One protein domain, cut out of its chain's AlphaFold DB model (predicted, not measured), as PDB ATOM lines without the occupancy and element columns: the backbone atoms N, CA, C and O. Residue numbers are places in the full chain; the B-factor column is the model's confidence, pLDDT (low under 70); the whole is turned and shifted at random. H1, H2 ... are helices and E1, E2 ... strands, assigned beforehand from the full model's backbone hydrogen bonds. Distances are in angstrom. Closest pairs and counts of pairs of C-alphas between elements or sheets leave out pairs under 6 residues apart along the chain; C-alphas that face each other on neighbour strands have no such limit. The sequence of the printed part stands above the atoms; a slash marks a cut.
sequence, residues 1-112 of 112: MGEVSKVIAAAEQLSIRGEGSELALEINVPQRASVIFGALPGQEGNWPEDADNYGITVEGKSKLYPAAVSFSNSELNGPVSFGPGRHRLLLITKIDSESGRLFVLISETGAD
ATOM      1  N   MET A   1     392.269 424.034 357.215       59.91
ATOM      2  CA  MET A   1     392.238 425.421 357.736       59.91
ATOM      3  C   MET A   1     391.668 425.484 359.146       59.91
ATOM      4  O   MET A   1     392.335 426.064 359.983       59.91
ATOM      5  N   GLY A   2     390.532 424.832 359.443       80.25
ATOM      6  CA  GLY A   2     389.939 424.855 360.793       80.25
ATOM      7  C   GLY A   2     390.882 424.455 361.938       80.25
ATOM      8  O   GLY A   2     390.838 425.084 362.983       80.25
ATOM      9  N   GLU A   3     391.774 423.480 361.737       89.25
ATOM     10  CA  GLU A   3     392.731 423.055 362.775       89.25
ATOM     11  C   GLU A   3     393.741 424.148 363.157       89.25
ATOM     12  O   GLU A   3     393.923 424.427 364.336       89.25
ATOM     13  N   VAL A   4     394.330 424.841 362.176       91.12
ATOM     14  CA  VAL A   4     395.244 425.970 362.442       91.12
ATOM     15  C   VAL A   4     394.492 427.111 363.129       91.12
ATOM     16  O   VAL A   4     394.994 427.682 364.089       91.12
ATOM     17  N   SER A   5     393.251 427.390 362.716       92.12
ATOM     18  CA  SER A   5     392.412 428.400 363.371       92.12
ATOM     19  C   SER A   5     392.152 428.099 364.853       92.12
ATOM     20  O   SER A   5     392.047 429.040 365.633       92.12
ATOM     21  N   LYS A   6     392.095 426.822 365.269       94.44
ATOM     22  CA  LYS A   6     392.001 426.457 366.695       94.44
ATOM     23  C   LYS A   6     393.250 426.880 367.467       94.44
ATOM     24  O   LYS A   6     393.116 427.425 368.557       94.44
ATOM     25  N   VAL A   7     394.440 426.653 366.898       96.00
ATOM     26  CA  VAL A   7     395.717 427.062 367.510       96.00
ATOM     27  C   VAL A   7     395.757 428.576 367.674       96.00
ATOM     28  O   VAL A   7     396.051 429.053 368.763       96.00
ATOM     29  N   ILE A   8     395.397 429.324 366.625       96.75
ATOM     30  CA  ILE A   8     395.385 430.793 366.660       96.75
ATOM     31  C   ILE A   8     394.415 431.311 367.726       96.75
ATOM     32  O   ILE A   8     394.816 432.085 368.588       96.75
ATOM     33  N   ALA A   9     393.169 430.830 367.730       96.06
ATOM     34  CA  ALA A   9     392.177 431.260 368.713       96.06
ATOM     35  C   ALA A   9     392.615 430.940 370.154       96.06
ATOM     36  O   ALA A   9     392.458 431.768 371.048       96.06
ATOM     37  N   ALA A  10     393.196 429.760 370.388       96.62
ATOM     38  CA  ALA A  10     393.757 429.403 371.686       96.62
ATOM     39  C   ALA A  10     394.911 430.332 372.091       96.62
ATOM     40  O   ALA A  10     394.920 430.852 373.204       96.62
ATOM     41  N   ALA A  11     395.857 430.570 371.184       97.25
ATOM     42  CA  ALA A  11     397.027 431.407 371.418       97.25
ATOM     43  C   ALA A  11     396.653 432.864 371.743       97.25
ATOM     44  O   ALA A  11     397.231 433.462 372.653       97.25
ATOM     45  N   GLU A  12     395.646 433.416 371.063       96.56
ATOM     46  CA  GLU A  12     395.084 434.740 371.357       96.56
ATOM     47  C   GLU A  12     394.459 434.788 372.755       96.56
ATOM     48  O   GLU A  12     394.751 435.696 373.534       96.56
ATOM     49  N   GLN A  13     393.655 433.782 373.117       96.38
ATOM     50  CA  GLN A  13     393.055 433.699 374.451       96.38
ATOM     51  C   GLN A  13     394.106 433.577 375.560       96.38
ATOM     52  O   GLN A  13     393.953 434.194 376.614       96.38
ATOM     53  N   LEU A  14     395.173 432.804 375.336       96.75
ATOM     54  CA  LEU A  14     396.283 432.695 376.283       96.75
ATOM     55  C   LEU A  14     397.035 434.022 376.407       96.75
ATOM     56  O   LEU A  14     397.308 434.467 377.517       96.75
ATOM     57  N   SER A  15     397.307 434.695 375.288       93.94
ATOM     58  CA  SER A  15     398.011 435.981 375.287       93.94
ATOM     59  C   SER A  15     397.255 437.069 376.051       93.94
ATOM     60  O   SER A  15     397.871 437.839 376.780       93.94
ATOM     61  N   ILE A  16     395.918 437.092 375.964       95.19
ATOM     62  CA  ILE A  16     395.071 438.016 376.740       95.19
ATOM     63  C   ILE A  16     395.209 437.783 378.253       95.19
ATOM     64  O   ILE A  16     395.142 438.732 379.033       95.19
ATOM     65  N   ARG A  17     395.394 436.528 378.683       94.94
ATOM     66  CA  ARG A  17     395.565 436.173 380.102       94.94
ATOM     67  C   ARG A  17     396.956 436.520 380.639       94.94
ATOM     68  O   ARG A  17     397.103 436.663 381.849       94.94
ATOM     69  N   GLY A  18     397.936 436.694 379.755       94.12
ATOM     70  CA  GLY A  18     399.310 437.032 380.106       94.12
ATOM     71  C   GLY A  18     400.186 435.810 380.369       94.12
ATOM     72  O   GLY A  18     399.803 434.673 380.081       94.12
ATOM     73  N   GLU A  19     401.395 436.063 380.868       96.56
ATOM     74  CA  GLU A  19     402.431 435.060 381.143       96.56
ATOM     75  C   GLU A  19     401.960 433.929 382.072       96.56
ATOM     76  O   GLU A  19     401.180 434.150 382.998       96.56
ATOM     77  N   GLY A  20     402.458 432.712 381.831       94.69
ATOM     78  CA  GLY A  20     402.171 431.532 382.650       94.69
ATOM     79  C   GLY A  20     400.830 430.862 382.341       94.69
ATOM     80  O   GLY A  20     400.431 429.939 383.046       94.69
ATOM     81  N   SER A  21     400.133 431.302 381.293       95.75
ATOM     82  CA  SER A  21     398.912 430.658 380.812       95.75
ATOM     83  C   SER A  21     399.258 429.468 379.927       95.75
ATOM     84  O   SER A  21     400.124 429.572 379.060       95.75
ATOM     85  N   GLU A  22     398.532 428.362 380.080       96.56
ATOM     86  CA  GLU A  22     398.758 427.149 379.293       96.56
ATOM     87  C   GLU A  22     397.466 426.525 378.749       96.56
ATOM     88  O   GLU A  22     396.383 426.671 379.325       96.56
ATOM     89  N   LEU A  23     397.583 425.822 377.620       96.50
ATOM     90  CA  LEU A  23     396.519 424.997 377.052       96.50
ATOM     91  C   LEU A  23     397.107 423.834 376.253       96.50
ATOM     92  O   LEU A  23     397.971 424.032 375.399       96.50
ATOM     93  N   ALA A  24     396.568 422.635 376.461       95.81
ATOM     94  CA  ALA A  24     396.808 421.500 375.581       95.81
ATOM     95  C   ALA A  24     395.679 421.364 374.550       95.81
ATOM     96  O   ALA A  24     394.499 421.469 374.894       95.81
ATOM     97  N   LEU A  25     396.028 421.104 373.291       95.38
ATOM     98  CA  LEU A  25     395.059 420.873 372.219       95.38
ATOM     99  C   LEU A  25     395.609 419.891 371.182       95.38
ATOM    100  O   LEU A  25     396.814 419.766 370.997       95.38
ATOM    101  N   GLU A  26     394.712 419.202 370.486       95.44
ATOM    102  CA  GLU A  26     395.069 418.319 369.377       95.44
ATOM    103  C   GLU A  26     394.727 418.991 368.044       95.44
ATOM    104  O   GLU A  26     393.639 419.558 367.889       95.44
ATOM    105  N   ILE A  27     395.644 418.899 367.081       94.44
ATOM    106  CA  ILE A  27     395.391 419.248 365.683       94.44
ATOM    107  C   ILE A  27     395.693 418.071 364.767       94.44
ATOM    108  O   ILE A  27     396.528 417.218 365.061       94.44
ATOM    109  N   ASN A  28     395.038 418.060 363.610       95.00
ATOM    110  CA  ASN A  28     395.348 417.133 362.528       95.00
ATOM    111  C   ASN A  28     395.732 417.910 361.264       95.00
ATOM    112  O   ASN A  28     394.879 418.503 360.597       95.00
ATOM    113  N   VAL A  29     397.017 417.918 360.928       94.62
ATOM    114  CA  VAL A  29     397.523 418.556 359.715       94.62
ATOM    115  C   VAL A  29     397.238 417.634 358.523       94.62
ATOM    116  O   VAL A  29     397.653 416.472 358.530       94.62
ATOM    117  N   PRO A  30     396.518 418.111 357.487       92.19
ATOM    118  CA  PRO A  30     396.173 417.290 356.335       92.19
ATOM    119  C   PRO A  30     397.393 416.707 355.615       92.19
ATOM    120  O   PRO A  30     398.476 417.289 355.600       92.19
ATOM    121  N   GLN A  31     397.181 415.584 354.927       93.25
ATOM    122  CA  GLN A  31     398.182 415.022 354.021       93.25
ATOM    123  C   GLN A  31     398.642 416.066 352.996       93.25
ATOM    124  O   GLN A  31     397.827 416.826 352.471       93.25
ATOM    125  N   ARG A  32     399.951 416.077 352.705       92.88
ATOM    126  CA  ARG A  32     400.615 417.055 351.817       92.88
ATOM    127  C   ARG A  32     400.529 418.514 352.281       92.88
ATOM    128  O   ARG A  32     400.771 419.414 351.471       92.88
ATOM    129  N   ALA A  33     400.193 418.751 353.548       93.50
ATOM    130  CA  ALA A  33     400.237 420.067 354.156       93.50
ATOM    131  C   ALA A  33     401.302 420.144 355.254       93.50
ATOM    132  O   ALA A  33     401.606 419.154 355.915       93.50
ATOM    133  N   SER A  34     401.840 421.336 355.461       94.38
ATOM    134  CA  SER A  34     402.629 421.687 356.635       94.38
ATOM    135  C   SER A  34     402.236 423.076 357.115       94.38
ATOM    136  O   SER A  34     401.638 423.876 356.387       94.38
ATOM    137  N   VAL A  35     402.540 423.346 358.373       94.81
ATOM    138  CA  VAL A  35     402.280 424.626 359.022       94.81
ATOM    139  C   VAL A  35     403.526 425.049 359.779       94.81
ATOM    140  O   VAL A  35     404.204 424.212 360.369       94.81
ATOM    141  N   ILE A  36     403.815 426.345 359.753       95.62
ATOM    142  CA  ILE A  36     404.865 426.979 360.543       95.62
ATOM    143  C   ILE A  36     404.266 428.140 361.329       95.62
ATOM    144  O   ILE A  36     403.460 428.897 360.792       95.62
ATOM    145  N   PHE A  37     404.649 428.273 362.593       96.62
ATOM    146  CA  PHE A  37     404.310 429.401 363.450       96.62
ATOM    147  C   PHE A  37     405.594 430.112 363.868       96.62
ATOM    148  O   PHE A  37     406.596 429.466 364.177       96.62
ATOM    149  N   GLY A  38     405.551 431.440 363.904       95.88
ATOM    150  CA  GLY A  38     406.673 432.271 364.326       95.88
ATOM    151  C   GLY A  38     407.653 432.612 363.211       95.88
ATOM    152  O   GLY A  38     408.738 433.096 363.495       95.88
ATOM    153  N   ALA A  39     407.317 432.329 361.957       92.56
ATOM    154  CA  ALA A  39     408.142 432.700 360.817       92.56
ATOM    155  C   ALA A  39     407.338 432.658 359.520       92.56
ATOM    156  O   ALA A  39     406.303 431.986 359.411       92.56
ATOM    157  N   LEU A  40     407.875 433.324 358.501       87.00
ATOM    158  CA  LEU A  40     407.485 433.086 357.121       87.00
ATOM    159  C   LEU A  40     408.218 431.824 356.608       87.00
ATOM    160  O   LEU A  40     409.410 431.677 356.875       87.00
ATOM    161  N   PRO A  41     407.554 430.917 355.863       84.31
ATOM    162  CA  PRO A  41     408.199 429.777 355.215       84.31
ATOM    163  C   PRO A  41     409.411 430.207 354.378       84.31
ATOM    164  O   PRO A  41     409.277 431.030 353.468       84.31
ATOM    165  N   GLY A  42     410.574 429.623 354.663       84.81
ATOM    166  CA  GLY A  42     411.847 429.960 354.022       84.81
ATOM    167  C   GLY A  42     412.540 431.209 354.578       84.81
ATOM    168  O   GLY A  42     413.566 431.612 354.031       84.81
ATOM    169  N   GLN A  43     411.993 431.838 355.623       88.50
ATOM    170  CA  GLN A  43     412.588 432.975 356.337       88.50
ATOM    171  C   GLN A  43     412.693 432.701 357.843       88.50
ATOM    172  O   GLN A  43     412.629 433.605 358.668       88.50
ATOM    173  N   GLU A  44     412.866 431.438 358.225       90.31
ATOM    174  CA  GLU A  44     412.950 431.010 359.623       90.31
ATOM    175  C   GLU A  44     414.106 431.685 360.380       90.31
ATOM    176  O   GLU A  44     414.026 431.867 361.592       90.31
ATOM    177  N   GLY A  45     415.149 432.105 359.658       91.12
ATOM    178  CA  GLY A  45     416.284 432.853 360.204       91.12
ATOM    179  C   GLY A  45     415.982 434.300 360.608       91.12
ATOM    180  O   GLY A  45     416.829 434.910 361.249       91.12
ATOM    181  N   ASN A  46     414.808 434.843 360.267       92.56
ATOM    182  CA  ASN A  46     414.395 436.192 360.673       92.56
ATOM    183  C   ASN A  46     413.761 436.230 362.068       92.56
ATOM    184  O   ASN A  46     413.430 437.303 362.568       92.56
ATOM    185  N   TRP A  47     413.531 435.080 362.704       94.31
ATOM    186  CA  TRP A  47     413.030 435.063 364.073       94.31
ATOM    187  C   TRP A  47     414.004 435.836 364.994       94.31
ATOM    188  O   TRP A  47     415.214 435.627 364.889       94.31
ATOM    189  N   PRO A  48     413.527 436.715 365.899       95.44
ATOM    190  CA  PRO A  48     412.134 436.911 366.305       95.44
ATOM    191  C   PRO A  48     411.370 438.029 365.573       95.44
ATOM    192  O   PRO A  48     410.244 438.322 365.975       95.44
ATOM    193  N   GLU A  49     411.918 438.674 364.538       93.62
ATOM    194  CA  GLU A  49     411.247 439.794 363.850       93.62
ATOM    195  C   GLU A  49     409.895 439.370 363.262       93.62
ATOM    196  O   GLU A  49     408.889 440.021 363.522       93.62
ATOM    197  N   ASP A  50     409.850 438.213 362.597       92.88
ATOM    198  CA  ASP A  50     408.641 437.656 361.971       92.88
ATOM    199  C   ASP A  50     407.808 436.751 362.905       92.88
ATOM    200  O   ASP A  50     406.962 435.976 362.440       92.88
ATOM    201  N   ALA A  51     408.036 436.807 364.222       96.69
ATOM    202  CA  ALA A  51     407.417 435.881 365.174       96.69
ATOM    203  C   ALA A  51     405.882 435.990 365.266       96.69
ATOM    204  O   ALA A  51     405.222 435.064 365.732       96.69
ATOM    205  N   ASP A  52     405.298 437.097 364.824       96.25
ATOM    206  CA  ASP A  52     403.858 437.347 364.718       96.25
ATOM    207  C   ASP A  52     403.254 436.869 363.391       96.25
ATOM    208  O   ASP A  52     402.146 437.252 363.027       96.25
ATOM    209  N   ASN A  53     403.945 435.984 362.673       95.94
ATOM    210  CA  ASN A  53     403.443 435.373 361.449       95.94
ATOM    211  C   ASN A  53     403.270 433.857 361.574       95.94
ATOM    212  O   ASN A  53     403.934 433.172 362.356       95.94
ATOM    213  N   TYR A  54     402.389 433.310 360.739       95.19
ATOM    214  CA  TYR A  54     402.292 431.877 360.495       95.19
ATOM    215  C   TYR A  54     402.072 431.581 359.010       95.19
ATOM    216  O   TYR A  54     401.512 432.373 358.247       95.19
ATOM    217  N   GLY A  55     402.524 430.404 358.592       94.19
ATOM    218  CA  GLY A  55     402.455 429.933 357.219       94.19
ATOM    219  C   GLY A  55     401.755 428.588 357.122       94.19
ATOM    220  O   GLY A  55     401.889 427.734 357.995       94.19
ATOM    221  N   ILE A  56     401.021 428.386 356.031       93.56
ATOM    222  CA  ILE A  56     400.448 427.088 355.668       93.56
ATOM    223  C   ILE A  56     400.919 426.747 354.261       93.56
ATOM    224  O   ILE A  56     400.623 427.478 353.315       93.56
ATOM    225  N   THR A  57     401.600 425.618 354.111       94.19
ATOM    226  CA  THR A  57     402.021 425.089 352.814       94.19
ATOM    227  C   THR A  57     401.157 423.892 352.461       94.19
ATOM    228  O   THR A  57     401.014 422.977 353.260       94.19
ATOM    229  N   VAL A  58     400.566 423.886 351.266       93.25
ATOM    230  CA  VAL A  58     399.773 422.765 350.742       93.25
ATOM    231  C   VAL A  58     400.258 422.459 349.336       93.25
ATOM    232  O   VAL A  58     400.263 423.346 348.484       93.25
ATOM    233  N   GLU A  59     400.690 421.220 349.094       91.81
ATOM    234  CA  GLU A  59     401.212 420.778 347.789       91.81
ATOM    235  C   GLU A  59     402.292 421.724 347.220       91.81
ATOM    236  O   GLU A  59     402.296 422.076 346.042       91.81
ATOM    237  N   GLY A  60     403.195 422.190 348.091       88.31
ATOM    238  CA  GLY A  60     404.293 423.098 347.737       88.31
ATOM    239  C   GLY A  60     403.899 424.570 347.562       88.31
ATOM    240  O   GLY A  60     404.766 425.400 347.309       88.31
ATOM    241  N   LYS A  61     402.618 424.925 347.717       92.12
ATOM    242  CA  LYS A  61     402.147 426.318 347.673       92.12
ATOM    243  C   LYS A  61     401.949 426.858 349.081       92.12
ATOM    244  O   LYS A  61     401.112 426.343 349.823       92.12
ATOM    245  N   SER A  62     402.679 427.914 349.423       91.88
ATOM    246  CA  SER A  62     402.607 428.563 350.734       91.88
ATOM    247  C   SER A  62     401.628 429.736 350.740       91.88
ATOM    248  O   SER A  62     401.576 430.527 349.798       91.88
ATOM    249  N   LYS A  63     400.863 429.855 351.824       91.75
ATOM    250  CA  LYS A  63     400.087 431.043 352.187       91.75
ATOM    251  C   LYS A  63     400.575 431.576 353.526       91.75
ATOM    252  O   LYS A  63     400.877 430.788 354.416       91.75
ATOM    253  N   LEU A  64     400.626 432.899 353.632       91.50
ATOM    254  CA  LEU A  64     401.173 433.637 354.765       91.50
ATOM    255  C   LEU A  64     400.056 434.403 355.455       91.50
ATOM    256  O   LEU A  64     399.179 434.947 354.778       91.50
ATOM    257  N   TYR A  65     400.111 434.446 356.778       93.56
ATOM    258  CA  TYR A  65     399.107 435.095 357.595       93.56
ATOM    259  C   TYR A  65     399.764 435.793 358.792       93.56
ATOM    260  O   TYR A  65     400.584 435.171 359.470       93.56
ATOM    261  N   PRO A  66     399.384 437.045 359.085       94.25
ATOM    262  CA  PRO A  66     399.739 437.676 360.346       94.25
ATOM    263  C   PRO A  66     398.903 437.082 361.488       94.25
ATOM    264  O   PRO A  66     397.776 436.616 361.279       94.25
ATOM    265  N   ALA A  67     399.433 437.140 362.702       93.75
ATOM    266  CA  ALA A  67     398.763 436.798 363.946       93.75
ATOM    267  C   ALA A  67     398.854 437.966 364.935       93.75
ATOM    268  O   ALA A  67     399.794 438.751 364.917       93.75
ATOM    269  N   ALA A  68     397.887 438.064 365.848       94.06
ATOM    270  CA  ALA A  68     397.915 439.059 366.924       94.06
ATOM    271  C   ALA A  68     398.854 438.669 368.087       94.06
ATOM    272  O   ALA A  68     398.904 439.353 369.108       94.06
ATOM    273  N   VAL A  69     399.558 437.544 367.958       96.50
ATOM    274  CA  VAL A  69     400.405 436.939 368.988       96.50
ATOM    275  C   VAL A  69     401.724 436.516 368.370       96.50
ATOM    276  O   VAL A  69     401.793 436.242 367.176       96.50
ATOM    277  N   SER A  70     402.763 436.439 369.195       97.75
ATOM    278  CA  SER A  70     404.103 436.049 368.754       97.75
ATOM    279  C   SER A  70     404.364 434.600 369.131       97.75
ATOM    280  O   SER A  70     404.052 434.203 370.250       97.75
ATOM    281  N   PHE A  71     404.921 433.805 368.226       98.00
ATOM    282  CA  PHE A  71     405.144 432.378 368.432       98.00
ATOM    283  C   PHE A  71     406.625 432.037 368.554       98.00
ATOM    284  O   PHE A  71     407.492 432.678 367.955       98.00
ATOM    285  N   SER A  72     406.908 430.988 369.317       97.81
ATOM    286  CA  SER A  72     408.229 430.374 369.363       97.81
ATOM    287  C   SER A  72     408.125 428.887 369.709       97.81
ATOM    288  O   SER A  72     407.080 428.404 370.150       97.81
ATOM    289  N   ASN A  73     409.208 428.150 369.497       96.81
ATOM    290  CA  ASN A  73     409.387 426.825 370.072       96.81
ATOM    291  C   ASN A  73     409.557 426.902 371.608       96.81
ATOM    292  O   ASN A  73     409.643 427.979 372.198       96.81
ATOM    293  N   SER A  74     409.604 425.750 372.280       94.69
ATOM    294  CA  SER A  74     409.740 425.679 373.747       94.69
ATOM    295  C   SER A  74     411.041 426.260 374.297       94.69
ATOM    296  O   SER A  74     411.106 426.603 375.477       94.69
ATOM    297  N   GLU A  75     412.077 426.340 373.467       94.38
ATOM    298  CA  GLU A  75     413.396 426.846 373.850       94.38
ATOM    299  C   GLU A  75     413.508 428.365 373.696       94.38
ATOM    300  O   GLU A  75     414.514 428.934 374.114       94.38
ATOM    301  N   LEU A  76     412.475 429.020 373.147       95.50
ATOM    302  CA  LEU A  76     412.461 430.453 372.869       95.50
ATOM    303  C   LEU A  76     413.645 430.882 371.979       95.50
ATOM    304  O   LEU A  76     414.290 431.895 372.231       95.50
ATOM    305  N   ASN A  77     413.975 430.080 370.963       94.81
ATOM    306  CA  ASN A  77     415.119 430.342 370.077       94.81
ATOM    307  C   ASN A  77     414.787 430.217 368.583       94.81
ATOM    308  O   ASN A  77     415.687 430.243 367.743       94.81
ATOM    309  N   GLY A  78     413.508 430.066 368.242       95.88
ATOM    310  CA  GLY A  78     413.101 429.957 366.850       95.88
ATOM    311  C   GLY A  78     411.620 429.664 366.646       95.88
ATOM    312  O   GLY A  78     410.856 429.565 367.614       95.88
ATOM    313  N   PRO A  79     411.203 429.521 365.377       96.88
ATOM    314  CA  PRO A  79     409.852 429.126 365.014       96.88
ATOM    315  C   PRO A  79     409.601 427.636 365.284       96.88
ATOM    316  O   PRO A  79     410.492 426.870 365.656       96.88
ATOM    317  N   VAL A  80     408.363 427.211 365.055       95.62
ATOM    318  CA  VAL A  80     407.913 425.824 365.216       95.62
ATOM    319  C   VAL A  80     407.118 425.391 363.991       95.62
ATOM    320  O   VAL A  80     406.311 426.157 363.466       95.62
ATOM    321  N   SER A  81     407.339 424.164 363.519       94.69
ATOM    322  CA  SER A  81     406.666 423.638 362.330       94.69
ATOM    323  C   SER A  81     406.127 422.232 362.551       94.69
ATOM    324  O   SER A  81     406.716 421.439 363.280       94.69
ATOM    325  N   PHE A  82     405.005 421.936 361.898       94.44
ATOM    326  CA  PHE A  82     404.353 420.633 361.936       94.44
ATOM    327  C   PHE A  82     404.099 420.145 360.510       94.44
ATOM    328  O   PHE A  82     403.584 420.882 359.660       94.44
ATOM    329  N   GLY A  83     404.498 418.900 360.249       94.31
ATOM    330  CA  GLY A  83     404.196 418.188 359.008       94.31
ATOM    331  C   GLY A  83     402.784 417.593 359.017       94.31
ATOM    332  O   GLY A  83     401.995 417.906 359.899       94.31
ATOM    333  N   PRO A  84     402.443 416.734 358.044       94.75
ATOM    334  CA  PRO A  84     401.182 416.003 358.054       94.75
ATOM    335  C   PRO A  84     401.071 415.052 359.247       94.75
ATOM    336  O   PRO A  84     402.023 414.333 359.551       94.75
ATOM    337  N   GLY A  85     399.876 414.947 359.826       94.94
ATOM    338  CA  GLY A  85     399.598 414.006 360.907       94.94
ATOM    339  C   GLY A  85     398.833 414.620 362.070       94.94
ATOM    340  O   GLY A  85     398.408 415.775 362.041       94.94
ATOM    341  N   ARG A  86     398.629 413.798 363.097       95.12
ATOM    342  CA  ARG A  86     398.027 414.218 364.358       95.12
ATOM    343  C   ARG A  86     399.128 414.710 365.288       95.12
ATOM    344  O   ARG A  86     400.107 414.002 365.489       95.12
ATOM    345  N   HIS A  87     398.922 415.884 365.868       94.81
ATOM    346  CA  HIS A  87     399.865 416.525 366.775       94.81
ATOM    347  C   HIS A  87     399.139 416.921 368.054       94.81
ATOM    348  O   HIS A  87     398.099 417.587 368.006       94.81
ATOM    349  N   ARG A  88     399.699 416.534 369.201       95.69
ATOM    350  CA  ARG A  88     399.233 416.975 370.514       95.69
ATOM    351  C   ARG A  88     400.122 418.110 370.992       95.69
ATOM    352  O   ARG A  88     401.277 417.900 371.355       95.69
ATOM    353  N   LEU A  89     399.575 419.313 370.977       96.44
ATOM    354  CA  LEU A  89     400.306 420.536 371.260       96.44
ATOM    355  C   LEU A  89     400.079 420.978 372.700       96.44
ATOM    356  O   LEU A  89     398.948 420.950 373.187       96.44
ATOM    357  N   LEU A  90     401.146 421.442 373.341       97.38
ATOM    358  CA  LEU A  90     401.094 422.238 374.559       97.38
ATOM    359  C   LEU A  90     401.520 423.665 374.218       97.38
ATOM    360  O   LEU A  90     402.621 423.885 373.707       97.38
ATOM    361  N   LEU A  91     400.620 424.611 374.481       98.00
ATOM    362  CA  LEU A  91     400.838 426.042 374.322       98.00
ATOM    363  C   LEU A  91     401.072 426.656 375.700       98.00
ATOM    364  O   LEU A  91     400.268 426.417 376.599       98.00
ATOM    365  N   ILE A  92     402.126 427.457 375.852       97.94
ATOM    366  CA  ILE A  92     402.460 428.164 377.101       97.94
ATOM    367  C   ILE A  92     402.826 429.608 376.771       97.94
ATOM    368  O   ILE A  92     403.610 429.843 375.858       97.94
ATOM    369  N   THR A  93     402.305 430.585 377.507       98.19
ATOM    370  CA  THR A  93     402.746 431.978 377.373       98.19
ATOM    371  C   THR A  93     403.954 432.273 378.251       98.19
ATOM    372  O   THR A  93     403.965 431.968 379.445       98.19
ATOM    373  N   LYS A  94     404.964 432.919 377.672       97.75
ATOM    374  CA  LYS A  94     406.188 433.325 378.368       97.75
ATOM    375  C   LYS A  94     406.649 434.689 377.880       97.75
ATOM    376  O   LYS A  94     406.594 434.951 376.679       97.75
ATOM    377  N   ILE A  95     407.095 435.552 378.788       97.06
ATOM    378  CA  ILE A  95     407.734 436.813 378.414       97.06
ATOM    379  C   ILE A  95     409.213 436.535 378.162       97.06
ATOM    380  O   ILE A  95     409.908 435.960 379.000       97.06
ATOM    381  N   ASP A  96     409.692 436.930 376.988       95.00
ATOM    382  CA  ASP A  96     411.122 436.963 376.724       95.00
ATOM    383  C   ASP A  96     411.780 438.053 377.576       95.00
ATOM    384  O   ASP A  96     411.380 439.218 377.534       95.00
ATOM    385  N   SER A  97     412.796 437.681 378.352       92.38
ATOM    386  CA  SER A  97     413.473 438.601 379.265       92.38
ATOM    387  C   SER A  97     414.295 439.669 378.547       92.38
ATOM    388  O   SER A  97     414.545 440.718 379.135       92.38
ATOM    389  N   GLU A  98     414.734 439.413 377.310       90.94
ATOM    390  CA  GLU A  98     415.556 440.364 376.555       90.94
ATOM    391  C   GLU A  98     414.701 441.430 375.864       90.94
ATOM    392  O   GLU A  98     414.942 442.626 376.025       90.94
ATOM    393  N   SER A  99     413.678 441.009 375.117       90.62
ATOM    394  CA  SER A  99     412.812 441.914 374.353       90.62
ATOM    395  C   SER A  99     411.589 442.419 375.124       90.62
ATOM    396  O   SER A  99     410.959 443.392 374.706       90.62
ATOM    397  N   GLY A 100     411.204 441.758 376.221       94.44
ATOM    398  CA  GLY A 100     409.946 442.012 376.933       94.44
ATOM    399  C   GLY A 100     408.695 441.569 376.162       94.44
ATOM    400  O   GLY A 100     407.573 441.857 376.582       94.44
ATOM    401  N   ARG A 101     408.863 440.885 375.023       95.88
ATOM    402  CA  ARG A 101     407.771 440.419 374.163       95.88
ATOM    403  C   ARG A 101     407.137 439.161 374.757       95.88
ATOM    404  O   ARG A 101     407.832 438.242 375.180       95.88
ATOM    405  N   LEU A 102     405.804 439.103 374.763       97.56
ATOM    406  CA  LEU A 102     405.067 437.896 375.136       97.56
ATOM    407  C   LEU A 102     405.038 436.923 373.953       97.56
ATOM    408  O   LEU A 102     404.533 437.261 372.880       97.56
ATOM    409  N   PHE A 103     405.532 435.710 374.174       98.19
ATOM    410  CA  PHE A 103     405.482 434.615 373.216       98.19
ATOM    411  C   PHE A 103     404.514 433.530 373.669       98.19
ATOM    412  O   PHE A 103     404.444 433.188 374.848       98.19
ATOM    413  N   VAL A 104     403.813 432.941 372.706       98.38
ATOM    414  CA  VAL A 104     403.143 431.653 372.839       98.38
ATOM    415  C   VAL A 104     404.125 430.585 372.370       98.38
ATOM    416  O   VAL A 104     404.387 430.433 371.176       98.38
ATOM    417  N   LEU A 105     404.688 429.865 373.332       98.19
ATOM    418  CA  LEU A 105     405.561 428.724 373.102       98.19
ATOM    419  C   LEU A 105     404.709 427.533 372.692       98.19
ATOM    420  O   LEU A 105     403.731 427.225 373.374       98.19
ATOM    421  N   ILE A 106     405.084 426.852 371.615       97.50
ATOM    422  CA  ILE A 106     404.419 425.620 371.183       97.50
ATOM    423  C   ILE A 106     405.412 424.466 371.276       97.50
ATOM    424  O   ILE A 106     406.527 424.538 370.759       97.50
ATOM    425  N   SER A 107     404.977 423.383 371.910       94.94
ATOM    426  CA  SER A 107     405.708 422.119 371.972       94.94
ATOM    427  C   SER A 107     404.790 420.952 371.639       94.94
ATOM    428  O   SER A 107     403.581 421.010 371.872       94.94
ATOM    429  N   GLU A 108     405.360 419.892 371.077       92.81
ATOM    430  CA  GLU A 108     404.653 418.635 370.870       92.81
ATOM    431  C   GLU A 108     404.833 417.738 372.098       92.81
ATOM    432  O   GLU A 108     405.943 417.548 372.585       92.81
ATOM    433  N   THR A 109     403.735 417.179 372.604       83.25
ATOM    434  CA  THR A 109     403.721 416.354 373.828       83.25
ATOM    435  C   THR A 109     403.656 414.851 373.543       83.25
ATOM    436  O   THR A 109     403.240 414.071 374.392       83.25
ATOM    437  N   GLY A 110     404.124 414.438 372.362       60.78
ATOM    438  CA  GLY A 110     404.042 413.063 371.872       60.78
ATOM    439  C   GLY A 110     402.668 412.729 371.282       60.78
ATOM    440  O   GLY A 110     401.637 413.257 371.701       60.78
ATOM    441  N   ALA A 111     402.670 411.859 370.274       49.47
ATOM    442  CA  ALA A 111     401.486 411.142 369.818       49.47
ATOM    443  C   ALA A 111     401.527 409.756 370.475       49.47
ATOM    444  O   ALA A 111     402.561 409.094 370.386       49.47
ATOM    445  N   ASP A 112     400.454 409.364 371.164       43.88
ATOM    446  CA  ASP A 112     400.279 407.968 371.597       43.88
ATOM    447  C   ASP A 112     400.350 407.008 370.394       43.88
ATOM    448  O   ASP A 112     399.773 407.346 369.329       43.88
TER     449      ASP A 112
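What this domain is: This is residues 1 to 112 of the 112 residues of an uncharacterized protein of Methanosarcina mazei C16 (UniProt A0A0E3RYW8). Two four-stranded sheets stand like walls meeting at a corner, and a single helix, H1, lies inside the angle, running along the strands of both and closer to the strongly twisted sheet E1 E7 E8 E5. The seam between the walls is where E5 comes near E2 and E6, and where E8 comes near E6. The printed part has 112 residues, with one named helix and eight named strands in the order H1 E1 E2 E3 E4 E5 E6 E7 E8. One sheet, E1 E7 E8 E5, is mixed, the other, E4 E3 E2 E6, is antiparallel throughout, and the class is mixed, helices and strands. The whole is compact, with a radius of gyration of the C-alphas of 13.0 A, and spans 38 by 31 by 21 A.

How they stand to each other: Start at H1, residues 2 to 17; every O i to N i+4 pair in it is within hydrogen-bond range. A tight link leads to E1, residues 22 to 29, an edge strand; the closest C-alphas of H1 and E1, those of Glu 3 and Ile 27, are 5.5 A apart. Next come E2, residues 33 to 37, E3, residues 53 to 58, and E4, residues 61 to 66, a meander, each strand the antiparallel neighbour of the one before. Look for N 36 and O 55 at 3.0 A in the hairpin E2 and E3, and N 56 and O 63 at 2.9 A in the hairpin E3 and E4. E5, residues 70 to 73, has Phe 71, whose C-alpha is 5.9 A from that of Phe 37 in E2, their closest pair. E6, residues 80 to 82, is antiparallel to E2, with N 37 and O 80 at 2.8 A. E7, residues 85 to 95, is antiparallel to E1, with N 25 and O 89 at 2.9 A. E8, residues 102 to 108, forms a hairpin with E7, with N 92 and O 105 at 3.0 A, and is parallel to E5, with N 104 and O 70 at 2.8 A. H1 is on the sheet E1 E7 E8 E5 at a height of 7.8 A, two layers, a helix on one face of a sheet. E1 and E4 are apart.

Where its parts are: Find C-alpha 2 at (389.939, 424.855, 360.793); from there H1 runs 23.1 A to C-alpha 17. E1 measures 21.4 A. The longest strand, E7, runs 29.9 A from C-alpha 85 at (399.598, 414.006, 360.907). E8 runs 19.7 A and ends at C-alpha 108, at (404.653, 418.635, 370.870).

The domain as a whole: The two C-alphas farthest apart, those of Glu 59 and Ser 97, are 38.2 A apart. The printed part has no cut, and the long link is E2 to E3, residues 38 to 52. The model's pLDDT is under 70 at residue 1 and residues 110 to 112.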